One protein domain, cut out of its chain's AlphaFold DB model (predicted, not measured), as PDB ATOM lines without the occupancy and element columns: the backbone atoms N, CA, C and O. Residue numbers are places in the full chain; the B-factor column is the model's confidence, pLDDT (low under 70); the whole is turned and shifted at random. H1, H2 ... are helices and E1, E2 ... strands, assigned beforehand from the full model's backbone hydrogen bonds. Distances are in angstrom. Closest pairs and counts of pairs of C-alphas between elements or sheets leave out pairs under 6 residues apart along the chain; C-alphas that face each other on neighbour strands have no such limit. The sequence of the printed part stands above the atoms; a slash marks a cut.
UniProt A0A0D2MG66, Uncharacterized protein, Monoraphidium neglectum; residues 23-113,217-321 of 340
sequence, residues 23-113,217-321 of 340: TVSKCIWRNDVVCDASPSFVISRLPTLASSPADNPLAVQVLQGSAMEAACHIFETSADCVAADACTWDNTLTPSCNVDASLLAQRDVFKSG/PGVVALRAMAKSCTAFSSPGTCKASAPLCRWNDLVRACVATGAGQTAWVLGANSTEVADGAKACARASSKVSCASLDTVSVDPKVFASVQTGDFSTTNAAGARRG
ATOM      1  N   THR A  23     117.971 204.723 169.295       81.50
ATOM      2  CA  THR A  23     116.795 205.511 168.942       81.50
ATOM      3  C   THR A  23     116.566 206.515 170.059       81.50
ATOM      4  O   THR A  23     116.258 206.133 171.179       81.50
ATOM      5  N   VAL A  24     116.746 207.798 169.762       82.81
ATOM      6  CA  VAL A  24     116.669 208.887 170.745       82.81
ATOM      7  C   VAL A  24     115.641 209.916 170.301       82.81
ATOM      8  O   VAL A  24     115.490 210.180 169.107       82.81
ATOM      9  N   SER A  25     114.913 210.509 171.240       84.12
ATOM     10  CA  SER A  25     113.866 211.490 170.933       84.12
ATOM     11  C   SER A  25     114.439 212.713 170.216       84.12
ATOM     12  O   SER A  25     115.469 213.243 170.638       84.12
ATOM     13  N   LYS A  26     113.782 213.209 169.152       86.38
ATOM     14  CA  LYS A  26     114.182 214.484 168.519       86.38
ATOM     15  C   LYS A  26     113.975 215.668 169.450       86.38
ATOM     16  O   LYS A  26     114.723 216.641 169.391       86.38
ATOM     17  N   CYS A  27     112.950 215.578 170.285       85.88
ATOM     18  CA  CYS A  27     112.536 216.633 171.182       85.88
ATOM     19  C   CYS A  27     112.455 216.109 172.614       85.88
ATOM     20  O   CYS A  27     112.191 214.930 172.841       85.88
ATOM     21  N   ILE A  28     112.677 216.991 173.580       82.75
ATOM     22  CA  ILE A  28     112.576 216.687 175.006       82.75
ATOM     23  C   ILE A  28     111.741 217.750 175.704       82.75
ATOM     24  O   ILE A  28     111.842 218.946 175.415       82.75
ATOM     25  N   TRP A  29     110.906 217.300 176.635       80.12
ATOM     26  CA  TRP A  29     110.138 218.188 177.493       80.12
ATOM     27  C   TRP A  29     111.039 218.651 178.640       80.12
ATOM     28  O   TRP A  29     111.500 217.827 179.424       80.12
ATOM     29  N   ARG A  30     111.336 219.951 178.721       73.25
ATOM     30  CA  ARG A  30     112.231 220.523 179.740       73.25
ATOM     31  C   ARG A  30     111.455 221.358 180.756       73.25
ATOM     32  O   ARG A  30     110.599 222.170 180.390       73.25
ATOM     33  N   ASN A  31     111.841 221.209 182.026       65.88
ATOM     34  CA  ASN A  31     111.346 221.966 183.186       65.88
ATOM     35  C   ASN A  31     109.819 221.941 183.347       65.88
ATOM     36  O   ASN A  31     109.249 222.892 183.862       65.88
ATOM     37  N   ASP A  32     109.162 220.901 182.840       65.00
ATOM     38  CA  ASP A  32     107.706 220.748 182.824       65.00
ATOM     39  C   ASP A  32     106.904 221.813 182.056       65.00
ATOM     40  O   ASP A  32     105.675 221.800 182.114       65.00
ATOM     41  N   VAL A  33     107.551 222.676 181.259       68.38
ATOM     42  CA  VAL A  33     106.848 223.792 180.594       68.38
ATOM     43  C   VAL A  33     106.991 223.817 179.073       68.38
ATOM     44  O   VAL A  33     106.118 224.365 178.403       68.38
ATOM     45  N   VAL A  34     108.077 223.277 178.501       73.44
ATOM     46  CA  VAL A  34     108.367 223.459 177.065       73.44
ATOM     47  C   VAL A  34     108.904 222.203 176.397       73.44
ATOM     48  O   VAL A  34     109.629 221.427 177.014       73.44
ATOM     49  N   CYS A  35     108.623 222.066 175.103       79.06
ATOM     50  CA  CYS A  35     109.288 221.111 174.229       79.06
ATOM     51  C   CYS A  35     110.451 221.794 173.498       79.06
ATOM     52  O   CYS A  35     110.246 222.815 172.842       79.06
ATOM     53  N   ASP A  36     111.657 221.244 173.611       78.25
ATOM     54  CA  ASP A  36     112.864 221.760 172.957       78.25
ATOM     55  C   ASP A  36     113.537 220.657 172.132       78.25
ATOM     56  O   ASP A  36     113.294 219.471 172.363       78.25
ATOM     57  N   ALA A  37     114.382 221.029 171.171       79.44
ATOM     58  CA  ALA A  37     115.214 220.060 170.469       79.44
ATOM     59  C   ALA A  37     116.167 219.369 171.452       79.44
ATOM     60  O   ALA A  37     116.783 219.999 172.316       79.44
ATOM     61  N   SER A  38     116.283 218.051 171.327       81.50
ATOM     62  CA  SER A  38     117.171 217.273 172.178       81.50
ATOM     63  C   SER A  38     118.635 217.486 171.774       81.50
ATOM     64  O   SER A  38     118.936 217.663 170.588       81.50
ATOM     65  N   PRO A  39     119.584 217.417 172.724       79.50
ATOM     66  CA  PRO A  39     121.011 217.388 172.407       79.50
ATOM     67  C   PRO A  39     121.355 216.280 171.404       79.50
ATOM     68  O   PRO A  39     122.156 216.480 170.491       79.50
ATOM     69  N   SER A  40     120.672 215.137 171.506       81.69
ATOM     70  CA  SER A  40     120.826 214.001 170.602       81.69
ATOM     71  C   SER A  40     120.416 214.327 169.164       81.69
ATOM     72  O   SER A  40     121.110 213.931 168.226       81.69
ATOM     73  N   PHE A  41     119.340 215.099 168.969       82.62
ATOM     74  CA  PHE A  41     118.954 215.607 167.653       82.62
ATOM     75  C   PHE A  41     120.039 216.498 167.062       82.62
ATOM     76  O   PHE A  41     120.425 216.303 165.910       82.62
ATOM     77  N   VAL A  42     120.578 217.429 167.848       78.12
ATOM     78  CA  VAL A  42     121.628 218.330 167.362       78.12
ATOM     79  C   VAL A  42     122.887 217.548 166.969       78.12
ATOM     80  O   VAL A  42     123.446 217.770 165.896       78.12
ATOM     81  N   ILE A  43     123.279 216.557 167.772       79.62
ATOM     82  CA  ILE A  43     124.432 215.691 167.485       79.62
ATOM     83  C   ILE A  43     124.215 214.838 166.239       79.62
ATOM     84  O   ILE A  43     125.136 214.675 165.439       79.62
ATOM     85  N   SER A  44     122.992 214.347 166.021       81.94
ATOM     86  CA  SER A  44     122.648 213.574 164.820       81.94
ATOM     87  C   SER A  44     122.882 214.349 163.516       81.94
ATOM     88  O   SER A  44     123.052 213.738 162.461       81.94
ATOM     89  N   ARG A  45     122.928 215.687 163.592       79.94
ATOM     90  CA  ARG A  45     123.134 216.605 162.467       79.94
ATOM     91  C   ARG A  45     124.576 217.079 162.308       79.94
ATOM     92  O   ARG A  45     124.883 217.712 161.308       79.94
ATOM     93  N   LEU A  46     125.490 216.737 163.219       76.62
ATOM     94  CA  LEU A  46     126.914 217.066 163.061       76.62
ATOM     95  C   LEU A  46     127.515 216.645 161.715       76.62
ATOM     96  O   LEU A  46     128.228 217.454 161.124       76.62
ATOM     97  N   PRO A  47     127.220 215.442 161.182       70.94
ATOM     98  CA  PRO A  47     127.819 215.011 159.925       70.94
ATOM     99  C   PRO A  47     127.328 215.795 158.696       70.94
ATOM    100  O   PRO A  47     127.897 215.623 157.622       70.94
ATOM    101  N   THR A  48     126.267 216.604 158.826       67.81
ATOM    102  CA  THR A  48     125.709 217.430 157.740       67.81
ATOM    103  C   THR A  48     126.136 218.897 157.821       67.81
ATOM    104  O   THR A  48     125.725 219.701 156.984       67.81
ATOM    105  N   LEU A  49     126.975 219.270 158.792       66.25
ATOM    106  CA  LEU A  49     127.460 220.640 158.928       66.25
ATOM    107  C   LEU A  49     128.561 220.956 157.912       66.25
ATOM    108  O   LEU A  49     129.485 220.176 157.700       66.25
ATOM    109  N   ALA A  50     128.475 222.147 157.316       53.47
ATOM    110  CA  ALA A  50     129.412 222.615 156.294       53.47
ATOM    111  C   ALA A  50     130.816 222.951 156.836       53.47
ATOM    112  O   ALA A  50     131.772 223.009 156.067       53.47
ATOM    113  N   SER A  51     130.952 223.176 158.146       62.69
ATOM    114  CA  SER A  51     132.210 223.524 158.814       62.69
ATOM    115  C   SER A  51     132.542 222.518 159.911       62.69
ATOM    116  O   SER A  51     131.670 222.164 160.706       62.69
ATOM    117  N   SER A  52     133.811 222.105 159.988       67.31
ATOM    118  CA  SER A  52     134.296 221.235 161.057       67.31
ATOM    119  C   SER A  52     134.198 221.954 162.408       67.31
ATOM    120  O   SER A  52     134.823 223.004 162.580       67.31
ATOM    121  N   PRO A  53     133.482 221.403 163.406       67.81
ATOM    122  CA  PRO A  53     133.440 221.990 164.745       67.81
ATOM    123  C   PRO A  53     134.824 222.087 165.402       67.81
ATOM    124  O   PRO A  53     135.013 222.912 166.290       67.81
ATOM    125  N   ALA A  54     135.786 221.268 164.955       67.06
ATOM    126  CA  ALA A  54     137.144 221.206 165.492       67.06
ATOM    127  C   ALA A  54     137.908 222.539 165.400       67.06
ATOM    128  O   ALA A  54     138.768 222.802 166.239       67.06
ATOM    129  N   ASP A  55     137.563 223.397 164.437       67.31
ATOM    130  CA  ASP A  55     138.226 224.692 164.239       67.31
ATOM    131  C   ASP A  55     137.735 225.765 165.229       67.31
ATOM    132  O   ASP A  55     138.285 226.864 165.308       67.31
ATOM    133  N   ASN A  56     136.702 225.453 166.020       69.56
ATOM    134  CA  ASN A  56     136.142 226.334 167.033       69.56
ATOM    135  C   ASN A  56     136.124 225.618 168.397       69.56
ATOM    136  O   ASN A  56     135.188 224.871 168.686       69.56
ATOM    137  N   PRO A  57     137.111 225.870 169.279       68.75
ATOM    138  CA  PRO A  57     137.210 225.218 170.588       68.75
ATOM    139  C   PRO A  57     135.945 225.334 171.444       68.75
ATOM    140  O   PRO A  57     135.624 224.418 172.197       68.75
ATOM    141  N   LEU A  58     135.197 226.432 171.304       68.94
ATOM    142  CA  LEU A  58     133.927 226.594 172.000       68.94
ATOM    143  C   LEU A  58     132.842 225.691 171.408       68.94
ATOM    144  O   LEU A  58     132.075 225.095 172.154       68.94
ATOM    145  N   ALA A  59     132.800 225.531 170.083       73.00
ATOM    146  CA  ALA A  59     131.898 224.578 169.439       73.00
ATOM    147  C   ALA A  59     132.194 223.146 169.873       73.00
ATOM    148  O   ALA A  59     131.275 222.435 170.270       73.00
ATOM    149  N   VAL A  60     133.471 222.752 169.887       75.00
ATOM    150  CA  VAL A  60     133.901 221.447 170.407       75.00
ATOM    151  C   VAL A  60     133.364 221.218 171.808       75.00
ATOM    152  O   VAL A  60     132.727 220.202 172.073       75.00
ATOM    153  N   GLN A  61     133.599 222.174 172.699       72.06
ATOM    154  CA  GLN A  61     133.158 222.060 174.073       72.06
ATOM    155  C   GLN A  61     131.618 221.958 174.134       72.06
ATOM    156  O   GLN A  61     131.107 221.044 174.781       72.06
ATOM    157  N   VAL A  62     130.855 222.832 173.452       74.81
ATOM    158  CA  VAL A  62     129.372 222.845 173.512       74.81
ATOM    159  C   VAL A  62     128.813 221.492 173.071       74.81
ATOM    160  O   VAL A  62     127.868 220.960 173.665       74.81
ATOM    161  N   LEU A  63     129.435 220.906 172.052       78.12
ATOM    162  CA  LEU A  63     129.098 219.579 171.565       78.12
ATOM    163  C   LEU A  63     129.462 218.478 172.553       78.12
ATOM    164  O   LEU A  63     128.671 217.553 172.713       78.12
ATOM    165  N   GLN A  64     130.591 218.579 173.258       79.00
ATOM    166  CA  GLN A  64     130.942 217.642 174.328       79.00
ATOM    167  C   GLN A  64     129.885 217.630 175.435       79.00
ATOM    168  O   GLN A  64     129.445 216.552 175.831       79.00
ATOM    169  N   GLY A  65     129.442 218.804 175.901       78.06
ATOM    170  CA  GLY A  65     128.368 218.912 176.895       78.06
ATOM    171  C   GLY A  65     127.055 218.317 176.380       78.06
ATOM    172  O   GLY A  65     126.462 217.453 177.026       78.06
ATOM    173  N   SER A  66     126.670 218.685 175.154       78.56
ATOM    174  CA  SER A  66     125.489 218.127 174.482       78.56
ATOM    175  C   SER A  66     125.569 216.601 174.346       78.56
ATOM    176  O   SER A  66     124.559 215.917 174.469       78.56
ATOM    177  N   ALA A  67     126.759 216.044 174.100       81.62
ATOM    178  CA  ALA A  67     126.959 214.608 173.922       81.62
ATOM    179  C   ALA A  67     126.951 213.833 175.235       81.62
ATOM    180  O   ALA A  67     126.609 212.653 175.234       81.62
ATOM    181  N   MET A  68     127.297 214.472 176.350       80.31
ATOM    182  CA  MET A  68     127.083 213.896 177.677       80.31
ATOM    183  C   MET A  68     125.598 213.872 178.027       80.31
ATOM    184  O   MET A  68     125.096 212.817 178.403       80.31
ATOM    185  N   GLU A  69     124.890 214.994 177.834       80.56
ATOM    186  CA  GLU A  69     123.432 215.046 178.021       80.56
ATOM    187  C   GLU A  69     122.739 213.967 177.178       80.56
ATOM    188  O   GLU A  69     121.979 213.158 177.703       80.56
ATOM    189  N   ALA A  70     123.074 213.902 175.885       81.81
ATOM    190  CA  ALA A  70     122.512 212.929 174.957       81.81
ATOM    191  C   ALA A  70     122.788 211.479 175.369       81.81
ATOM    192  O   ALA A  70     121.898 210.646 175.232       81.81
ATOM    193  N   ALA A  71     123.995 211.174 175.860       83.38
ATOM    194  CA  ALA A  71     124.354 209.828 176.294       83.38
ATOM    195  C   ALA A  71     123.560 209.394 177.534       83.38
ATOM    196  O   ALA A  71     123.110 208.252 177.586       83.38
ATOM    197  N   CYS A  72     123.336 210.299 178.494       84.31
ATOM    198  CA  CYS A  72     122.507 210.004 179.663       84.31
ATOM    199  C   CYS A  72     121.034 209.814 179.281       84.31
ATOM    200  O   CYS A  72     120.399 208.880 179.762       84.31
ATOM    201  N   HIS A  73     120.505 210.617 178.348       82.56
ATOM    202  CA  HIS A  73     119.111 210.513 177.888       82.56
ATOM    203  C   HIS A  73     118.766 209.194 177.171       82.56
ATOM    204  O   HIS A  73     117.594 208.965 176.891       82.56
ATOM    205  N   ILE A  74     119.744 208.326 176.880       82.00
ATOM    206  CA  ILE A  74     119.498 206.978 176.333       82.00
ATOM    207  C   ILE A  74     118.945 206.032 177.411       82.00
ATOM    208  O   ILE A  74     118.247 205.075 177.083       82.00
ATOM    209  N   PHE A  75     119.253 206.269 178.689       83.25
ATOM    210  CA  PHE A  75     118.839 205.377 179.767       83.25
ATOM    211  C   PHE A  75     117.402 205.667 180.205       83.25
ATOM    212  O   PHE A  75     117.093 206.733 180.738       83.25
ATOM    213  N   GLU A  76     116.530 204.678 180.018       82.56
ATOM    214  CA  GLU A  76     115.109 204.756 180.378       82.56
ATOM    215  C   GLU A  76     114.817 204.251 181.801       82.56
ATOM    216  O   GLU A  76     113.694 204.382 182.288       82.56
ATOM    217  N   THR A  77     115.812 203.674 182.485       84.81
ATOM    218  CA  THR A  77     115.666 203.140 183.845       84.81
ATOM    219  C   THR A  77     116.634 203.805 184.819       84.81
ATOM    220  O   THR A  77     117.754 204.182 184.465       84.81
ATOM    221  N   SER A  78     116.220 203.912 186.085       88.81
ATOM    222  CA  SER A  78     117.076 204.447 187.146       88.81
ATOM    223  C   SER A  78     118.306 203.578 187.399       88.81
ATOM    224  O   SER A  78     119.369 204.114 187.695       88.81
ATOM    225  N   ALA A  79     118.181 202.256 187.252       87.25
ATOM    226  CA  ALA A  79     119.283 201.322 187.454       87.25
ATOM    227  C   ALA A  79     120.388 201.528 186.410       87.25
ATOM    228  O   ALA A  79     121.549 201.688 186.785       87.25
ATOM    229  N   ASP A  80     120.023 201.600 185.127       84.88
ATOM    230  CA  ASP A  80     120.990 201.809 184.046       84.88
ATOM    231  C   ASP A  80     121.594 203.217 184.104       84.88
ATOM    232  O   ASP A  80     122.791 203.392 183.896       84.88
ATOM    233  N   CYS A  81     120.780 204.214 184.464       85.62
ATOM    234  CA  CYS A  81     121.233 205.590 184.630       85.62
ATOM    235  C   CYS A  81     122.283 205.738 185.736       85.62
ATOM    236  O   CYS A  81     123.330 206.334 185.519       85.62
ATOM    237  N   VAL A  82     122.016 205.190 186.926       84.31
ATOM    238  CA  VAL A  82     122.916 205.305 188.087       84.31
ATOM    239  C   VAL A  82     124.172 204.447 187.916       84.31
ATOM    240  O   VAL A  82     125.210 204.759 188.492       84.31
ATOM    241  N   ALA A  83     124.108 203.387 187.105       81.50
ATOM    242  CA  ALA A  83     125.286 202.612 186.724       81.50
ATOM    243  C   ALA A  83     126.241 203.386 185.791       81.50
ATOM    244  O   ALA A  83     127.396 202.985 185.638       81.50
ATOM    245  N   ALA A  84     125.785 204.479 185.169       78.88
ATOM    246  CA  ALA A  84     126.624 205.360 184.370       78.88
ATOM    247  C   ALA A  84     127.212 206.486 185.240       78.88
ATOM    248  O   ALA A  84     126.503 207.396 185.655       78.88
ATOM    249  N   ASP A  85     128.534 206.472 185.446       72.25
ATOM    250  CA  ASP A  85     129.271 207.389 186.344       72.25
ATOM    251  C   ASP A  85     129.034 208.898 186.107       72.25
ATOM    252  O   ASP A  85     129.339 209.717 186.974       72.25
ATOM    253  N   ALA A  86     128.534 209.292 184.931       78.88
ATOM    254  CA  ALA A  86     128.283 210.689 184.569       78.88
ATOM    255  C   ALA A  86     126.812 211.113 184.634       78.88
ATOM    256  O   ALA A  86     126.509 212.262 184.297       78.88
ATOM    257  N   CYS A  87     125.907 210.216 185.022       85.62
ATOM    258  CA  CYS A  87     124.476 210.449 184.958       85.62
ATOM    259  C   CYS A  87     123.817 210.356 186.339       85.62
ATOM    260  O   CYS A  87     124.231 209.601 187.216       85.62
ATOM    261  N   THR A  88     122.760 211.135 186.533       87.75
ATOM    262  CA  THR A  88     121.923 211.137 187.725       87.75
ATOM    263  C   THR A  88     120.466 210.972 187.324       87.75
ATOM    264  O   THR A  88     119.977 211.555 186.354       87.75
ATOM    265  N   TRP A  89     119.754 210.139 188.077       88.62
ATOM    266  CA  TRP A  89     118.334 209.923 187.858       88.62
ATOM    267  C   TRP A  89     117.519 210.979 188.604       88.62
ATOM    268  O   TRP A  89     117.599 211.078 189.831       88.62
ATOM    269  N   ASP A  90     116.716 211.748 187.873       82.94
ATOM    270  CA  ASP A  90     115.815 212.744 188.441       82.94
ATOM    271  C   ASP A  90     114.386 212.188 188.506       82.94
ATOM    272  O   ASP A  90     113.744 211.941 187.486       82.94
ATOM    273  N   ASN A  91     113.884 211.990 189.728       79.75
ATOM    274  CA  ASN A  91     112.499 211.579 189.981       79.75
ATOM    275  C   ASN A  91     111.526 212.766 190.079       79.75
ATOM    276  O   ASN A  91     110.313 212.560 190.096       79.75
ATOM    277  N   THR A  92     112.042 213.989 190.212       69.31
ATOM    278  CA  THR A  92     111.268 215.211 190.469       69.31
ATOM    279  C   THR A  92     110.806 215.870 189.177       69.31
ATOM    280  O   THR A  92     109.640 216.240 189.064       69.31
ATOM    281  N   LEU A  93     111.687 215.933 188.179       57.16
ATOM    282  CA  LEU A  93     111.383 216.339 186.814       57.16
ATOM    283  C   LEU A  93     111.215 215.070 185.995       57.16
ATOM    284  O   LEU A  93     112.209 214.529 185.531       57.16
ATOM    285  N   THR A  94     109.980 214.574 185.880       64.38
ATOM    286  CA  THR A  94     109.565 213.420 185.052       64.38
ATOM    287  C   THR A  94     110.634 212.331 184.869       64.38
ATOM    288  O   THR A  94     111.517 212.554 184.045       64.38
ATOM    289  N   PRO A  95     110.521 211.148 185.509       75.44
ATOM    290  CA  PRO A  95     111.612 210.180 185.650       75.44
ATOM    291  C   PRO A  95     112.547 210.131 184.437       75.44
ATOM    292  O   PRO A  95     112.164 209.640 183.375       75.44
ATOM    293  N   SER A  96     113.716 210.758 184.576       80.81
ATOM    294  CA  SER A  96     114.644 210.977 183.468       80.81
ATOM    295  C   SER A  96     116.086 210.866 183.931       80.81
ATOM    296  O   SER A  96     116.449 211.287 185.032       80.81
ATOM    297  N   CYS A  97     116.917 210.287 183.071       84.50
ATOM    298  CA  CYS A  97     118.345 210.201 183.300       84.50
ATOM    299  C   CYS A  97     119.039 211.447 182.757       84.50
ATOM    300  O   CYS A  97     119.110 211.639 181.549       84.50
ATOM    301  N   ASN A  98     119.552 212.302 183.632       84.81
ATOM    302  CA  ASN A  98     120.253 213.521 183.247       84.81
ATOM    303  C   ASN A  98     121.749 213.361 183.492       84.81
ATOM    304  O   ASN A  98     122.181 212.486 184.228       84.81
ATOM    305  N   VAL A  99     122.562 214.195 182.864       82.94
ATOM    306  CA  VAL A  99     123.978 214.299 183.228       82.94
ATOM    307  C   VAL A  99     124.104 214.963 184.600       82.94
ATOM    308  O   VAL A  99     123.334 215.864 184.943       82.94
ATOM    309  N   ASP A 100     125.084 214.529 185.383       79.38
ATOM    310  CA  ASP A 100     125.369 215.119 186.682       79.38
ATOM    311  C   ASP A 100     125.636 216.633 186.551       79.38
ATOM    312  O   ASP A 100     126.506 217.085 185.796       79.38
ATOM    313  N   ALA A 101     124.879 217.436 187.303       69.00
ATOM    314  CA  ALA A 101     124.941 218.891 187.221       69.00
ATOM    315  C   ALA A 101     126.306 219.456 187.648       69.00
ATOM    316  O   ALA A 101     126.687 220.530 187.184       69.00
ATOM    317  N   SER A 102     127.058 218.756 188.504       65.56
ATOM    318  CA  SER A 102     128.414 219.158 188.883       65.56
ATOM    319  C   SER A 102     129.407 218.901 187.748       65.56
ATOM    320  O   SER A 102     130.245 219.762 187.479       65.56
ATOM    321  N   LEU A 103     129.259 217.798 187.006       66.50
ATOM    322  CA  LEU A 103     130.040 217.535 185.793       66.50
ATOM    323  C   LEU A 103     129.708 218.537 184.686       66.50
ATOM    324  O   LEU A 103     130.621 219.073 184.055       66.50
ATOM    325  N   LEU A 104     128.422 218.847 184.484       65.50
ATOM    326  CA  LEU A 104     128.026 219.926 183.581       65.50
ATOM    327  C   LEU A 104     128.584 221.264 184.033       65.50
ATOM    328  O   LEU A 104     129.099 221.981 183.197       65.50
ATOM    329  N   ALA A 105     128.534 221.607 185.323       59.56
ATOM    330  CA  ALA A 105     129.065 222.872 185.824       59.56
ATOM    331  C   ALA A 105     130.585 222.996 185.622       59.56
ATOM    332  O   ALA A 105     131.072 224.089 185.335       59.56
ATOM    333  N   GLN A 106     131.324 221.888 185.738       55.34
ATOM    334  CA  GLN A 106     132.758 221.823 185.434       55.34
ATOM    335  C   GLN A 106     133.049 221.966 183.937       55.34
ATOM    336  O   GLN A 106     134.084 222.510 183.557       55.34
ATOM    337  N   ARG A 107     132.141 221.476 183.087       56.19
ATOM    338  CA  ARG A 107     132.244 221.540 181.626       56.19
ATOM    339  C   ARG A 107     131.321 222.592 181.023       56.19
ATOM    340  O   ARG A 107     131.067 222.502 179.832       56.19
ATOM    341  N   ASP A 108     130.804 223.543 181.802       60.44
ATOM    342  CA  ASP A 108     129.785 224.488 181.344       60.44
ATOM    343  C   ASP A 108     130.456 225.468 180.396       60.44
ATOM    344  O   ASP A 108     131.024 226.493 180.768       60.44
ATOM    345  N   VAL A 109     130.445 225.061 179.142       48.31
ATOM    346  CA  VAL A 109     131.135 225.673 178.020       48.31
ATOM    347  C   VAL A 109     130.676 227.094 177.802       48.31
ATOM    348  O   VAL A 109     131.418 227.968 177.375       48.31
ATOM    349  N   PHE A 110     129.415 227.332 178.138       49.75
ATOM    350  CA  PHE A 110     128.808 228.642 178.069       49.75
ATOM    351  C   PHE A 110     129.357 229.584 179.138       49.75
ATOM    352  O   PHE A 110     129.093 230.781 179.075       49.75
ATOM    353  N   LYS A 111     130.147 229.073 180.091       56.50
ATOM    354  CA  LYS A 111     130.968 229.874 180.988       56.50
ATOM    355  C   LYS A 111     132.428 229.922 180.559       56.50
ATOM    356  O   LYS A 111     133.085 230.872 180.953       56.50
ATOM    357  N   SER A 112     132.991 228.964 179.824       64.12
ATOM    358  CA  SER A 112     134.393 229.070 179.401       64.12
ATOM    359  C   SER A 112     134.495 230.065 178.246       64.12
ATOM    360  O   SER A 112     134.075 229.805 177.124       64.12
ATOM    361  N   GLY A 113     135.052 231.248 178.517       75.06
ATOM    362  CA  GLY A 113     135.437 232.165 177.444       75.06
ATOM    363  C   GLY A 113     136.461 231.532 176.497       75.06
ATOM    364  O   GLY A 113     136.878 230.384 176.648       75.06
ATOM    365  N   PRO A 217     135.443 233.110 167.433       76.00
ATOM    366  CA  PRO A 217     134.178 233.031 166.698       76.00
ATOM    367  C   PRO A 217     133.003 232.466 167.505       76.00
ATOM    368  O   PRO A 217     131.888 232.968 167.397       76.00
ATOM    369  N   GLY A 218     133.244 231.464 168.359       71.88
ATOM    370  CA  GLY A 218     132.204 230.891 169.215       71.88
ATOM    371  C   GLY A 218     131.613 231.890 170.215       71.88
ATOM    372  O   GLY A 218     130.394 231.966 170.344       71.88
ATOM    373  N   VAL A 219     132.447 232.686 170.892       76.94
ATOM    374  CA  VAL A 219     131.973 233.685 171.867       76.94
ATOM    375  C   VAL A 219     131.248 234.821 171.151       76.94
ATOM    376  O   VAL A 219     130.205 235.270 171.621       76.94
ATOM    377  N   VAL A 220     131.742 235.249 169.984       79.06
ATOM    378  CA  VAL A 220     131.053 236.239 169.139       79.06
ATOM    379  C   VAL A 220     129.666 235.730 168.732       79.06
ATOM    380  O   VAL A 220     128.682 236.464 168.850       79.06
ATOM    381  N   ALA A 221     129.569 234.465 168.314       74.06
ATOM    382  CA  ALA A 221     128.314 233.828 167.938       74.06
ATOM    383  C   ALA A 221     127.341 233.744 169.130       74.06
ATOM    384  O   ALA A 221     126.194 234.175 169.013       74.06
ATOM    385  N   LEU A 222     127.803 233.282 170.298       74.75
ATOM    386  CA  LEU A 222     126.992 233.244 171.519       74.75
ATOM    387  C   LEU A 222     126.513 234.632 171.947       74.75
ATOM    388  O   LEU A 222     125.346 234.791 172.297       74.75
ATOM    389  N   ARG A 223     127.378 235.650 171.878       79.12
ATOM    390  CA  ARG A 223     127.018 237.033 172.209       79.12
ATOM    391  C   ARG A 223     125.960 237.576 171.259       79.12
ATOM    392  O   ARG A 223     124.996 238.196 171.705       79.12
ATOM    393  N   ALA A 224     126.110 237.333 169.956       79.50
ATOM    394  CA  ALA A 224     125.120 237.728 168.956       79.50
ATOM    395  C   ALA A 224     123.755 237.080 169.233       79.50
ATOM    396  O   ALA A 224     122.723 237.747 169.163       79.50
ATOM    397  N   MET A 225     123.756 235.810 169.626       78.12
ATOM    398  CA  MET A 225     122.553 235.057 169.954       78.12
ATOM    399  C   MET A 225     121.895 235.520 171.259       78.12
ATOM    400  O   MET A 225     120.700 235.812 171.278       78.12
ATOM    401  N   ALA A 226     122.675 235.692 172.329       78.81
ATOM    402  CA  ALA A 226     122.194 236.248 173.589       78.81
ATOM    403  C   ALA A 226     121.598 237.648 173.379       78.81
ATOM    404  O   ALA A 226     120.512 237.938 173.883       78.81
ATOM    405  N   LYS A 227     122.249 238.494 172.567       82.69
ATOM    406  CA  LYS A 227     121.728 239.809 172.169       82.69
ATOM    407  C   LYS A 227     120.420 239.691 171.383       82.69
ATOM    408  O   LYS A 227     119.496 240.456 171.643       82.69
ATOM    409  N   SER A 228     120.319 238.730 170.464       81.56
ATOM    410  CA  SER A 228     119.087 238.478 169.712       81.56
ATOM    411  C   SER A 228     117.931 238.090 170.632       81.56
ATOM    412  O   SER A 228     116.833 238.596 170.453       81.56
ATOM    413  N   CYS A 229     118.159 237.235 171.633       82.31
ATOM    414  CA  CYS A 229     117.103 236.833 172.561       82.31
ATOM    415  C   CYS A 229     116.729 237.949 173.537       82.31
ATOM    416  O   CYS A 229     115.554 238.252 173.706       82.31
ATOM    417  N   THR A 230     117.715 238.618 174.125       83.50
ATOM    418  CA  THR A 230     117.480 239.686 175.113       83.50
ATOM    419  C   THR A 230     116.870 240.959 174.524       83.50
ATOM    420  O   THR A 230     116.383 241.796 175.279       83.50
ATOM    421  N   ALA A 231     116.822 241.095 173.193       83.25
ATOM    422  CA  ALA A 231     116.072 242.153 172.520       83.25
ATOM    423  C   ALA A 231     114.548 242.053 172.743       83.25
ATOM    424  O   ALA A 231     113.841 243.050 172.583       83.25
ATOM    425  N   PHE A 232     114.030 240.879 173.122       82.94
ATOM    426  CA  PHE A 232     112.606 240.673 173.383       82.94
ATOM    427  C   PHE A 232     112.281 240.880 174.864       82.94
ATOM    428  O   PHE A 232     112.724 240.131 175.735       82.94
ATOM    429  N   SER A 233     111.465 241.895 175.148       83.31
ATOM    430  CA  SER A 233     111.129 242.331 176.508       83.31
ATOM    431  C   SER A 233     109.798 241.789 177.036       83.31
ATOM    432  O   SER A 233     109.400 242.131 178.149       83.31
ATOM    433  N   SER A 234     109.094 240.946 176.272       83.81
ATOM    434  CA  SER A 234     107.826 240.353 176.706       83.81
ATOM    435  C   SER A 234     107.736 238.856 176.398       83.81
ATOM    436  O   SER A 234     108.325 238.400 175.413       83.81
ATOM    437  N   PRO A 235     106.943 238.082 177.168       80.75
ATOM    438  CA  PRO A 235     106.734 236.661 176.896       80.75
ATOM    439  C   PRO A 235     106.225 236.402 175.472       80.75
ATOM    440  O   PRO A 235     106.700 235.495 174.795       80.75
ATOM    441  N   GLY A 236     105.288 237.232 174.995       79.44
ATOM    442  CA  GLY A 236     104.691 237.094 173.665       79.44
ATOM    443  C   GLY A 236     105.693 237.321 172.533       79.44
ATOM    444  O   GLY A 236     105.760 236.518 171.605       79.44
ATOM    445  N   THR A 237     106.515 238.370 172.633       81.06
ATOM    446  CA  THR A 237     107.550 238.656 171.623       81.06
ATOM    447  C   THR A 237     108.708 237.665 171.691       81.06
ATOM    448  O   THR A 237     109.225 237.261 170.658       81.06
ATOM    449  N   CYS A 238     109.053 237.185 172.887       80.00
ATOM    450  CA  CYS A 238     110.048 236.137 173.057       80.00
ATOM    451  C   CYS A 238     109.606 234.809 172.426       80.00
ATOM    452  O   CYS A 238     110.390 234.149 171.747       80.00
ATOM    453  N   LYS A 239     108.329 234.438 172.594       72.06
ATOM    454  CA  LYS A 239     107.748 233.228 171.997       72.06
ATOM    455  C   LYS A 239     107.749 233.274 170.467       72.06
ATOM    456  O   LYS A 239     107.903 232.232 169.839       72.06
ATOM    457  N   ALA A 240     107.625 234.458 169.863       67.81
ATOM    458  CA  ALA A 240     107.738 234.628 168.411       67.81
ATOM    459  C   ALA A 240     109.149 234.308 167.877       67.81
ATOM    460  O   ALA A 240     109.297 233.968 166.706       67.81
ATOM    461  N   SER A 241     110.159 234.357 168.749       68.12
ATOM    462  CA  SER A 241     111.564 234.038 168.460       68.12
ATOM    463  C   SER A 241     111.950 232.610 168.853       68.12
ATOM    464  O   SER A 241     113.128 232.238 168.828       68.12
ATOM    465  N   ALA A 242     110.956 231.790 169.203       60.38
ATOM    466  CA  ALA A 242     111.126 230.354 169.293       60.38
ATOM    467  C   ALA A 242     111.624 229.806 167.941       60.38
ATOM    468  O   ALA A 242     111.193 230.270 166.880       60.38
ATOM    469  N   PRO A 243     112.533 228.818 167.944       58.44
ATOM    470  CA  PRO A 243     112.961 227.986 169.073       58.44
ATOM    471  C   PRO A 243     114.235 228.483 169.772       58.44
ATOM    472  O   PRO A 243     114.706 227.849 170.710       58.44
ATOM    473  N   LEU A 244     114.834 229.578 169.299       68.50
ATOM    474  CA  LEU A 244     116.170 230.007 169.730       68.50
ATOM    475  C   LEU A 244     116.156 230.693 171.095       68.50
ATOM    476  O   LEU A 244     117.161 230.697 171.804       68.50
ATOM    477  N   CYS A 245     115.011 231.271 171.447       76.44
ATOM    478  CA  CYS A 245     114.829 232.046 172.656       76.44
ATOM    479  C   CYS A 245     113.616 231.552 173.452       76.44
ATOM    480  O   CYS A 245     112.635 231.062 172.894       76.44
ATOM    481  N   ARG A 246     113.681 231.702 174.773       76.75
ATOM    482  CA  ARG A 246     112.665 231.302 175.742       76.75
ATOM    483  C   ARG A 246     112.498 232.383 176.792       76.75
ATOM    484  O   ARG A 246     113.475 232.913 177.311       76.75
ATOM    485  N   TRP A 247     111.257 232.657 177.162       80.31
ATOM    486  CA  TRP A 247     110.980 233.534 178.285       80.31
ATOM    487  C   TRP A 247     111.313 232.815 179.593       80.31
ATOM    488  O   TRP A 247     110.833 231.712 179.841       80.31
ATOM    489  N   ASN A 248     112.166 233.416 180.413       74.25
ATOM    490  CA  ASN A 248     112.467 232.934 181.749       74.25
ATOM    491  C   ASN A 248     111.734 233.816 182.762       74.25
ATOM    492  O   ASN A 248     112.130 234.960 182.981       74.25
ATOM    493  N   ASP A 249     110.688 233.273 183.385       71.94
ATOM    494  CA  ASP A 249     109.859 233.998 184.353       71.94
ATOM    495  C   ASP A 249     110.615 234.409 185.621       71.94
ATOM    496  O   ASP A 249     110.306 235.453 186.197       71.94
ATOM    497  N   LEU A 250     111.643 233.650 186.025       67.00
ATOM    498  CA  LEU A 250     112.437 233.957 187.219       67.00
ATOM    499  C   LEU A 250     113.217 235.262 187.057       67.00
ATOM    500  O   LEU A 250     113.265 236.077 187.974       67.00
ATOM    501  N   VAL A 251     113.812 235.469 185.882       73.44
ATOM    502  CA  VAL A 251     114.594 236.681 185.574       73.44
ATOM    503  C   VAL A 251     113.823 237.684 184.716       73.44
ATOM    504  O   VAL A 251     114.369 238.724 184.364       73.44
ATOM    505  N   ARG A 252     112.565 237.374 184.372       81.62
ATOM    506  CA  ARG A 252     111.689 238.165 183.492       81.62
ATOM    507  C   ARG A 252     112.396 238.638 182.220       81.62
ATOM    508  O   ARG A 252     112.325 239.810 181.856       81.62
ATOM    509  N   ALA A 253     113.101 237.720 181.567       82.12
ATOM    510  CA  ALA A 253     113.880 238.019 180.373       82.12
ATOM    511  C   ALA A 253     113.778 236.895 179.346       82.12
ATOM    512  O   ALA A 253     113.628 235.720 179.688       82.12
ATOM    513  N   CYS A 254     113.905 237.261 178.075       82.44
ATOM    514  CA  CYS A 254     114.023 236.307 176.990       82.44
ATOM    515  C   CYS A 254     115.478 235.829 176.873       82.44
ATOM    516  O   CYS A 254     116.391 236.611 176.604       82.44
ATOM    517  N   VAL A 255     115.701 234.540 177.111       79.94
ATOM    518  CA  VAL A 255     117.019 233.901 177.151       79.94
ATOM    519  C   VAL A 255     117.165 232.884 176.033       79.94
ATOM    520  O   VAL A 255     116.201 232.276 175.593       79.94
ATOM    521  N   ALA A 256     118.395 232.675 175.606       76.75
ATOM    522  CA  ALA A 256     118.798 231.595 174.724       76.75
ATOM    523  C   ALA A 256     118.352 230.200 175.221       76.75
ATOM    524  O   ALA A 256     118.507 229.898 176.407       76.75
ATOM    525  N   THR A 257     117.841 229.335 174.341       71.75
ATOM    526  CA  THR A 257     117.663 227.897 174.635       71.75
ATOM    527  C   THR A 257     118.965 227.134 174.400       71.75
ATOM    528  O   THR A 257     119.775 227.550 173.575       71.75
ATOM    529  N   GLY A 258     119.173 226.002 175.083       64.94
ATOM    530  CA  GLY A 258     120.368 225.170 174.873       64.94
ATOM    531  C   GLY A 258     120.476 224.680 173.424       64.94
ATOM    532  O   GLY A 258     121.531 224.795 172.807       64.94
ATOM    533  N   ALA A 259     119.357 224.253 172.825       64.38
ATOM    534  CA  ALA A 259     119.320 223.883 171.413       64.38
ATOM    535  C   ALA A 259     119.598 225.073 170.487       64.38
ATOM    536  O   ALA A 259     120.342 224.935 169.517       64.38
ATOM    537  N   GLY A 260     119.054 226.254 170.801       67.44
ATOM    538  CA  GLY A 260     119.362 227.481 170.079       67.44
ATOM    539  C   GLY A 260     120.846 227.822 170.148       67.44
ATOM    540  O   GLY A 260     121.425 228.205 169.138       67.44
ATOM    541  N   GLN A 261     121.475 227.670 171.315       70.75
ATOM    542  CA  GLN A 261     122.897 227.962 171.510       70.75
ATOM    543  C   GLN A 261     123.758 227.006 170.693       70.75
ATOM    544  O   GLN A 261     124.633 227.457 169.955       70.75
ATOM    545  N   THR A 262     123.479 225.703 170.769       66.44
ATOM    546  CA  THR A 262     124.207 224.697 169.994       66.44
ATOM    547  C   THR A 262     124.010 224.916 168.495       66.44
ATOM    548  O   THR A 262     124.992 224.961 167.762       66.44
ATOM    549  N   ALA A 263     122.780 225.160 168.028       65.50
ATOM    550  CA  ALA A 263     122.504 225.468 166.622       65.50
ATOM    551  C   ALA A 263     123.263 226.710 166.129       65.50
ATOM    552  O   ALA A 263     123.763 226.737 165.008       65.50
ATOM    553  N   TRP A 264     123.375 227.735 166.975       69.38
ATOM    554  CA  TRP A 264     124.038 228.985 166.623       69.38
ATOM    555  C   TRP A 264     125.563 228.853 166.582       69.38
ATOM    556  O   TRP A 264     126.209 229.371 165.669       69.38
ATOM    557  N   VAL A 265     126.143 228.124 167.541       67.00
ATOM    558  CA  VAL A 265     127.585 227.836 167.604       67.00
ATOM    559  C   VAL A 265     128.030 226.911 166.468       67.00
ATOM    560  O   VAL A 265     129.134 227.070 165.951       67.00
ATOM    561  N   LEU A 266     127.160 226.003 166.024       65.81
ATOM    562  CA  LEU A 266     127.380 225.143 164.856       65.81
ATOM    563  C   LEU A 266     127.264 225.875 163.508       65.81
ATOM    564  O   LEU A 266     127.366 225.249 162.454       65.81
ATOM    565  N   GLY A 267     127.071 227.193 163.542       59.97
ATOM    566  CA  GLY A 267     126.785 228.019 162.382       59.97
ATOM    567  C   GLY A 267     125.279 228.168 162.225       59.97
ATOM    568  O   GLY A 267     124.590 227.230 161.828       59.97
ATOM    569  N   ALA A 268     124.789 229.380 162.492       45.72
ATOM    570  CA  ALA A 268     123.389 229.820 162.496       45.72
ATOM    571  C   ALA A 268     122.553 229.543 161.213       45.72
ATOM    572  O   ALA A 268     121.422 230.007 161.115       45.72
ATOM    573  N   ASN A 269     123.071 228.770 160.252       49.34
ATOM    574  CA  ASN A 269     122.460 228.429 158.968       49.34
ATOM    575  C   ASN A 269     122.264 226.920 158.738       49.34
ATOM    576  O   ASN A 269     121.947 226.531 157.614       49.34
ATOM    577  N   SER A 270     122.414 226.051 159.748       59.94
ATOM    578  CA  SER A 270     121.886 224.685 159.611       59.94
ATOM    579  C   SER A 270     120.358 224.750 159.642       59.94
ATOM    580  O   SER A 270     119.733 224.663 160.703       59.94
ATOM    581  N   THR A 271     119.754 224.969 158.469       65.88
ATOM    582  CA  THR A 271     118.300 225.005 158.269       65.88
ATOM    583  C   THR A 271     117.650 223.777 158.891       65.88
ATOM    584  O   THR A 271     116.652 223.912 159.584       65.88
ATOM    585  N   GLU A 272     118.277 222.605 158.781       72.38
ATOM    586  CA  GLU A 272     117.775 221.369 159.380       72.38
ATOM    587  C   GLU A 272     117.697 221.402 160.913       72.38
ATOM    588  O   GLU A 272     116.681 220.997 161.481       72.38
ATOM    589  N   VAL A 273     118.747 221.868 161.603       72.56
ATOM    590  CA  VAL A 273     118.736 221.947 163.076       72.56
ATOM    591  C   VAL A 273     117.738 223.008 163.530       72.56
ATOM    592  O   VAL A 273     116.953 222.763 164.447       72.56
ATOM    593  N   ALA A 274     117.723 224.162 162.861       70.62
ATOM    594  CA  ALA A 274     116.786 225.238 163.160       70.62
ATOM    595  C   ALA A 274     115.327 224.814 162.925       70.62
ATOM    596  O   ALA A 274     114.460 225.123 163.742       70.62
ATOM    597  N   ASP A 275     115.040 224.088 161.846       76.31
ATOM    598  CA  ASP A 275     113.689 223.639 161.505       76.31
ATOM    599  C   ASP A 275     113.224 222.486 162.394       76.31
ATOM    600  O   ASP A 275     112.072 222.480 162.830       76.31
ATOM    601  N   GLY A 276     114.118 221.564 162.764       76.88
ATOM    602  CA  GLY A 276     113.820 220.550 163.774       76.88
ATOM    603  C   GLY A 276     113.531 221.163 165.143       76.88
ATOM    604  O   GLY A 276     112.531 220.823 165.772       76.88
ATOM    605  N   ALA A 277     114.327 222.146 165.571       76.00
ATOM    606  CA  ALA A 277     114.063 222.884 166.802       76.00
ATOM    607  C   ALA A 277     112.732 223.656 166.738       76.00
ATOM    608  O   ALA A 277     111.967 223.636 167.703       76.00
ATOM    609  N   LYS A 278     112.392 224.272 165.591       74.00
ATOM    610  CA  LYS A 278     111.080 224.917 165.376       74.00
ATOM    611  C   LYS A 278     109.943 223.907 165.497       74.00
ATOM    612  O   LYS A 278     108.906 224.245 166.058       74.00
ATOM    613  N   ALA A 279     110.114 222.695 164.966       79.56
ATOM    614  CA  ALA A 279     109.118 221.635 165.075       79.56
ATOM    615  C   ALA A 279     108.902 221.222 166.539       79.56
ATOM    616  O   ALA A 279     107.756 221.169 166.978       79.56
ATOM    617  N   CYS A 280     109.982 221.047 167.310       80.62
ATOM    618  CA  CYS A 280     109.908 220.798 168.752       80.62
ATOM    619  C   CYS A 280     109.155 221.909 169.490       80.62
ATOM    620  O   CYS A 280     108.185 221.636 170.191       80.62
ATOM    621  N   ALA A 281     109.513 223.171 169.253       74.31
ATOM    622  CA  ALA A 281     108.902 224.308 169.939       74.31
ATOM    623  C   ALA A 281     107.400 224.510 169.643       74.31
ATOM    624  O   ALA A 281     106.731 225.257 170.360       74.31
ATOM    625  N   ARG A 282     106.847 223.868 168.601       78.19
ATOM    626  CA  ARG A 282     105.402 223.894 168.307       78.19
ATOM    627  C   ARG A 282     104.590 222.967 169.212       78.19
ATOM    628  O   ARG A 282     103.389 223.189 169.350       78.19
ATOM    629  N   ALA A 283     105.205 221.953 169.822       82.19
ATOM    630  CA  ALA A 283     104.513 221.074 170.755       82.19
ATOM    631  C   ALA A 283     104.156 221.832 172.043       82.19
ATOM    632  O   ALA A 283     105.020 222.356 172.744       82.19
ATOM    633  N   SER A 284     102.861 221.882 172.360       79.88
ATOM    634  CA  SER A 284     102.312 222.640 173.491       79.88
ATOM    635  C   SER A 284     102.043 221.789 174.733       79.88
ATOM    636  O   SER A 284     101.550 222.300 175.734       79.88
ATOM    637  N   SER A 285     102.311 220.486 174.668       80.81
ATOM    638  CA  SER A 285     102.113 219.550 175.774       80.81
ATOM    639  C   SER A 285     103.199 218.485 175.791       80.81
ATOM    640  O   SER A 285     103.736 218.124 174.741       80.81
ATOM    641  N   LYS A 286     103.450 217.909 176.968       81.06
ATOM    642  CA  LYS A 286     104.375 216.782 177.137       81.06
ATOM    643  C   LYS A 286     104.076 215.628 176.174       81.06
ATOM    644  O   LYS A 286     104.993 215.096 175.559       81.06
ATOM    645  N   VAL A 287     102.796 215.286 176.000       85.56
ATOM    646  CA  VAL A 287     102.357 214.223 175.078       85.56
ATOM    647  C   VAL A 287     102.697 214.584 173.633       85.56
ATOM    648  O   VAL A 287     103.317 213.785 172.939       85.56
ATOM    649  N   SER A 288     102.365 215.806 173.196       85.75
ATOM    650  CA  SER A 288     102.698 216.256 171.837       85.75
ATOM    651  C   SER A 288     104.209 216.337 171.600       85.75
ATOM    652  O   SER A 288     104.660 216.050 170.501       85.75
ATOM    653  N   CYS A 289     104.999 216.646 172.630       83.81
ATOM    654  CA  CYS A 289     106.456 216.674 172.548       83.81
ATOM    655  C   CYS A 289     107.055 215.275 172.388       83.81
ATOM    656  O   CYS A 289     107.894 215.063 171.520       83.81
ATOM    657  N   ALA A 290     106.586 214.316 173.192       83.38
ATOM    658  CA  ALA A 290     107.020 212.924 173.119       83.38
ATOM    659  C   ALA A 290     106.581 212.232 171.818       83.38
ATOM    660  O   ALA A 290     107.218 211.275 171.393       83.38
ATOM    661  N   SER A 291     105.510 212.715 171.178       84.00
ATOM    662  CA  SER A 291     105.067 212.214 169.870       84.00
ATOM    663  C   SER A 291     105.891 212.727 168.689       84.00
ATOM    664  O   SER A 291     105.698 212.254 167.571       84.00
ATOM    665  N   LEU A 292     106.778 213.703 168.903       83.75
ATOM    666  CA  LEU A 292     107.691 214.138 167.854       83.75
ATOM    667  C   LEU A 292     108.759 213.059 167.680       83.75
ATOM    668  O   LEU A 292     109.363 212.642 168.663       83.75
ATOM    669  N   ASP A 293     108.931 212.611 166.431       83.75
ATOM    670  CA  ASP A 293     109.756 211.471 166.010       83.75
ATOM    671  C   ASP A 293     111.066 211.276 166.790       83.75
ATOM    672  O   ASP A 293     111.674 212.195 167.341       83.75
ATOM    673  N   THR A 294     111.622 210.082 166.673       84.69
ATOM    674  CA  THR A 294     112.982 209.783 167.109       84.69
ATOM    675  C   THR A 294     113.996 209.980 165.975       84.69
ATOM    676  O   THR A 294     113.661 210.051 164.788       84.69
ATOM    677  N   VAL A 295     115.271 210.116 166.333       83.88
ATOM    678  CA  VAL A 295     116.408 209.986 165.415       83.88
ATOM    679  C   VAL A 295     117.256 208.800 165.827       83.88
ATOM    680  O   VAL A 295     117.360 208.461 167.000       83.88
ATOM    681  N   SER A 296     117.872 208.173 164.835       83.75
ATOM    682  CA  SER A 296     118.807 207.080 165.044       83.75
ATOM    683  C   SER A 296     120.226 207.640 165.082       83.75
ATOM    684  O   SER A 296     120.686 208.249 164.109       83.75
ATOM    685  N   VAL A 297     120.915 207.464 166.209       79.00
ATOM    686  CA  VAL A 297     122.292 207.934 166.400       79.00
ATOM    687  C   VAL A 297     123.185 206.749 166.726       79.00
ATOM    688  O   VAL A 297     122.877 205.947 167.602       79.00
ATOM    689  N   ASP A 298     124.303 206.622 166.012       80.69
ATOM    690  CA  ASP A 298     125.328 205.639 166.366       80.69
ATOM    691  C   ASP A 298     125.960 206.071 167.703       80.69
ATOM    692  O   ASP A 298     126.505 207.179 167.763       80.69
ATOM    693  N   PRO A 299     125.923 205.243 168.766       74.94
ATOM    694  CA  PRO A 299     126.513 205.582 170.060       74.94
ATOM    695  C   PRO A 299     127.989 205.996 169.981       74.94
ATOM    696  O   PRO A 299     128.458 206.788 170.801       74.94
ATOM    697  N   LYS A 300     128.724 205.529 168.960       76.81
ATOM    698  CA  LYS A 300     130.110 205.948 168.711       76.81
ATOM    699  C   LYS A 300     130.228 207.438 168.419       76.81
ATOM    700  O   LYS A 300     131.248 208.023 168.757       76.81
ATOM    701  N   VAL A 301     129.200 208.063 167.843       77.12
ATOM    702  CA  VAL A 301     129.175 209.514 167.619       77.12
ATOM    703  C   VAL A 301     129.174 210.249 168.955       77.12
ATOM    704  O   VAL A 301     129.936 211.198 169.107       77.12
ATOM    705  N   PHE A 302     128.408 209.796 169.953       77.00
ATOM    706  CA  PHE A 302     128.450 210.411 171.284       77.00
ATOM    707  C   PHE A 302     129.837 210.283 171.909       77.00
ATOM    708  O   PHE A 302     130.387 211.284 172.360       77.00
ATOM    709  N   ALA A 303     130.441 209.092 171.862       73.56
ATOM    710  CA  ALA A 303     131.785 208.871 172.391       73.56
ATOM    711  C   ALA A 303     132.845 209.737 171.683       73.56
ATOM    712  O   ALA A 303     133.642 210.398 172.344       73.56
ATOM    713  N   SER A 304     132.822 209.789 170.348       75.44
ATOM    714  CA  SER A 304     133.736 210.613 169.548       75.44
ATOM    715  C   SER A 304     133.555 212.110 169.814       75.44
ATOM    716  O   SER A 304     134.531 212.830 170.004       75.44
ATOM    717  N   VAL A 305     132.315 212.591 169.920       76.25
ATOM    718  CA  VAL A 305     132.050 213.996 170.253       76.25
ATOM    719  C   VAL A 305     132.510 214.317 171.675       76.25
ATOM    720  O   VAL A 305     133.145 215.349 171.878       76.25
ATOM    721  N   GLN A 306     132.275 213.433 172.650       72.25
ATOM    722  CA  GLN A 306     132.708 213.615 174.042       72.25
ATOM    723  C   GLN A 306     134.232 213.704 174.202       72.25
ATOM    724  O   GLN A 306     134.706 214.452 175.065       72.25
ATOM    725  N   THR A 307     134.996 212.975 173.380       72.25
ATOM    726  CA  THR A 307     136.468 213.041 173.350       72.25
ATOM    727  C   THR A 307     137.001 214.182 172.482       72.25
ATOM    728  O   THR A 307     138.199 214.457 172.511       72.25
ATOM    729  N   GLY A 308     136.130 214.886 171.750       66.62
ATOM    730  CA  GLY A 308     136.521 215.929 170.800       66.62
ATOM    731  C   GLY A 308     137.110 215.389 169.491       66.62
ATOM    732  O   GLY A 308     137.711 216.151 168.737       66.62
ATOM    733  N   ASP A 309     136.947 214.095 169.204       74.38
ATOM    734  CA  ASP A 309     137.335 213.486 167.935       74.38
ATOM    735  C   ASP A 309     136.220 213.656 166.889       74.38
ATOM    736  O   ASP A 309     135.326 212.826 166.731       74.38
ATOM    737  N   PHE A 310     136.271 214.753 166.136       71.06
ATOM    738  CA  PHE A 310     135.318 215.013 165.048       71.06
ATOM    739  C   PHE A 310     135.734 214.380 163.712       71.06
ATOM    740  O   PHE A 310     134.953 214.397 162.757       71.06
ATOM    741  N   SER A 311     136.933 213.790 163.626       64.69
ATOM    742  CA  SER A 311     137.452 213.203 162.384       64.69
ATOM    743  C   SER A 311     136.635 211.979 161.947       64.69
ATOM    744  O   SER A 311     136.293 211.826 160.772       64.69
ATOM    745  N   THR A 312     136.219 211.162 162.915       60.44
ATOM    746  CA  THR A 312     135.351 209.991 162.726       60.44
ATOM    747  C   THR A 312     133.914 210.387 162.378       60.44
ATOM    748  O   THR A 312     133.278 209.750 161.534       60.44
ATOM    749  N   THR A 313     133.420 211.477 162.974       59.56
ATOM    750  CA  THR A 313     132.062 212.004 162.768       59.56
ATOM    751  C   THR A 313     131.882 212.534 161.341       59.56
ATOM    752  O   THR A 313     130.905 212.198 160.668       59.56
ATOM    753  N   ASN A 314     132.870 213.273 160.826       59.28
ATOM    754  CA  ASN A 314     132.853 213.801 159.459       59.28
ATOM    755  C   ASN A 314     133.010 212.691 158.404       59.28
ATOM    756  O   ASN A 314     132.337 212.712 157.371       59.28
ATOM    757  N   ALA A 315     133.834 211.672 158.674       56.25
ATOM    758  CA  ALA A 315     133.984 210.517 157.786       56.25
ATOM    759  C   ALA A 315     132.685 209.693 157.667       56.25
ATOM    760  O   ALA A 315     132.354 209.207 156.582       56.25
ATOM    761  N   ALA A 316     131.923 209.559 158.757       54.34
ATOM    762  CA  ALA A 316     130.606 208.925 158.734       54.34
ATOM    763  C   ALA A 316     129.590 209.736 157.905       54.34
ATOM    764  O   ALA A 316     128.822 209.150 157.140       54.34
ATOM    765  N   GLY A 317     129.628 211.070 157.999       54.00
ATOM    766  CA  GLY A 317     128.821 211.981 157.178       54.00
ATOM    767  C   GLY A 317     129.119 211.865 155.690       54.00
ATOM    768  O   GLY A 317     128.207 211.631 154.898       54.00
ATOM    769  N   ALA A 318     130.399 211.915 155.316       55.44
ATOM    770  CA  ALA A 318     130.835 211.772 153.928       55.44
ATOM    771  C   ALA A 318     130.401 210.427 153.315       55.44
ATOM    772  O   ALA A 318     129.916 210.383 152.185       55.44
ATOM    773  N   ARG A 319     130.496 209.326 154.077       56.59
ATOM    774  CA  ARG A 319     130.033 207.997 153.634       56.59
ATOM    775  C   ARG A 319     128.515 207.935 153.460       56.59
ATOM    776  O   ARG A 319     128.049 207.361 152.479       56.59
ATOM    777  N   ARG A 320     127.740 208.534 154.373       55.31
ATOM    778  CA  ARG A 320     126.272 208.612 154.251       55.31
ATOM    779  C   ARG A 320     125.845 209.490 153.074       55.31
ATOM    780  O   ARG A 320     124.941 209.098 152.346       55.31
ATOM    781  N   GLY A 321     126.521 210.617 152.847       48.06
ATOM    782  CA  GLY A 321     126.294 211.481 151.687       48.06
ATOM    783  C   GLY A 321     126.569 210.763 150.365       48.06
ATOM    784  O   GLY A 321     125.740 210.807 149.461       48.06
TER     785      GLY A 321
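What this domain is: This is residues 23 to 113 and 217 to 321 of the 340 residues of an uncharacterized protein of Monoraphidium neglectum (UniProt A0A0D2MG66). Three small heads, each a two-strand hairpin with one short and one longer helix packed on it, surround a core of helices H1, H2 and H7: E2 and E3 with H9 and H8, E4 and E5 with H3 and H2, E6 and E7 with H6 and H5. The small strand pair E1 and E8 packs on H1, and H10, of the helical hairpin H10 and H11, packs on H2. The 196 printed residues hold eleven named helices and eight named strands, in the order E1 E2 E3 H1 H2 H3 E4 E5 H4 H5 H6 E6 E7 H7 H8 H9 E8 H10 H11; the four two-strand sheets are antiparallel. The class is mixed, and the whole is compact and rounded, with a radius of gyration of the C-alphas of 16.0 A and spans of 43 by 39 by 32 A.

Where its parts are: Find C-alpha 27 at (112.536, 216.633, 171.182), where E2, residues 27 to 30, begins; E3 is 34 to 37. The other strands are E1, 23 to 25, E4, 87 to 90, E5, 96 to 99, E6, 245 to 248, E7, 253 to 256, and E8, 294 to 297. From C-alpha 57 at (137.210, 225.218, 170.588) H2 runs 23.0 A to 72. H5, 217 to 230, is 19.8 A long; H8, 271 to 281, 15.0 A; H11, 310 to 321, 16.5 A, ending at (126.294, 211.481, 151.687). Shorter are H1, 39 to 44, H3, 78 to 82, H4, 101 to 106, H6, 235 to 240, H7, 258 to 265, H9, 286 to 290, and H10, 299 to 307.

How they stand to each other: Start at the hairpin E2 and E3, where N 28 and O 36 are 2.8 A apart, within hydrogen-bond range. The closest C-alphas of E3 and H8, Ala 37 and Ala 277, are 4.8 A apart; those of E2 and H9, Trp 29 and Lys 286, 5.9 A. H8 touches H7 at Val 273 and Ala 263, C-alphas 6.3 A apart, a helical hairpin. H2 and H7, the hubs, touch at a shallow tilt of 31 degrees, closest at C-alphas 59 and 265, 5.7 A. H1 touches H2, about perpendicular at 73 degrees, with C-alphas 40 and 70 closest at 4.8 A. Look for N 24 and O 295 of E1 and E8 at 2.9 A, N 88 and O 98 of hairpin E4 and E5 at 2.7 A, and N 246 and O 255 of hairpin E6 and E7 at 2.7 A. C-alphas 78 of H3 and 89 of E4 are their closest, 5.7 A; likewise 235 of H6 and 247 of E6, 5.5 A. H5 touches H2 only at their ends, C-alphas 218 and 58 being closest at 5.4 A. H10 touches H2, C-alphas 306 and 64 being closest at 4.4 A, and H11 touches H10 with residues 310 to 313 alone, C-alphas 313 and 301 being closest at 6.2 A. H4 is close to H2 but not clearly touching, with C-alphas 104 and 65 at 6.8 A. In each of the eleven helices every O i to N i+4 pair is within hydrogen-bond range.

The domain as a whole: The C-alphas of Arg 252 and Arg 319, the two farthest apart, are 46.2 A apart. Residues 114 to 216 are not printed; C-alphas 113 and 217 stand 10.9 A apart across the cut. The link from H1 to H2, 12 residues, is long. Mean pLDDT of the printed part is 74.2, with 60 residues under 70, among them 48 to 58, 101 to 112 and 311 to 321.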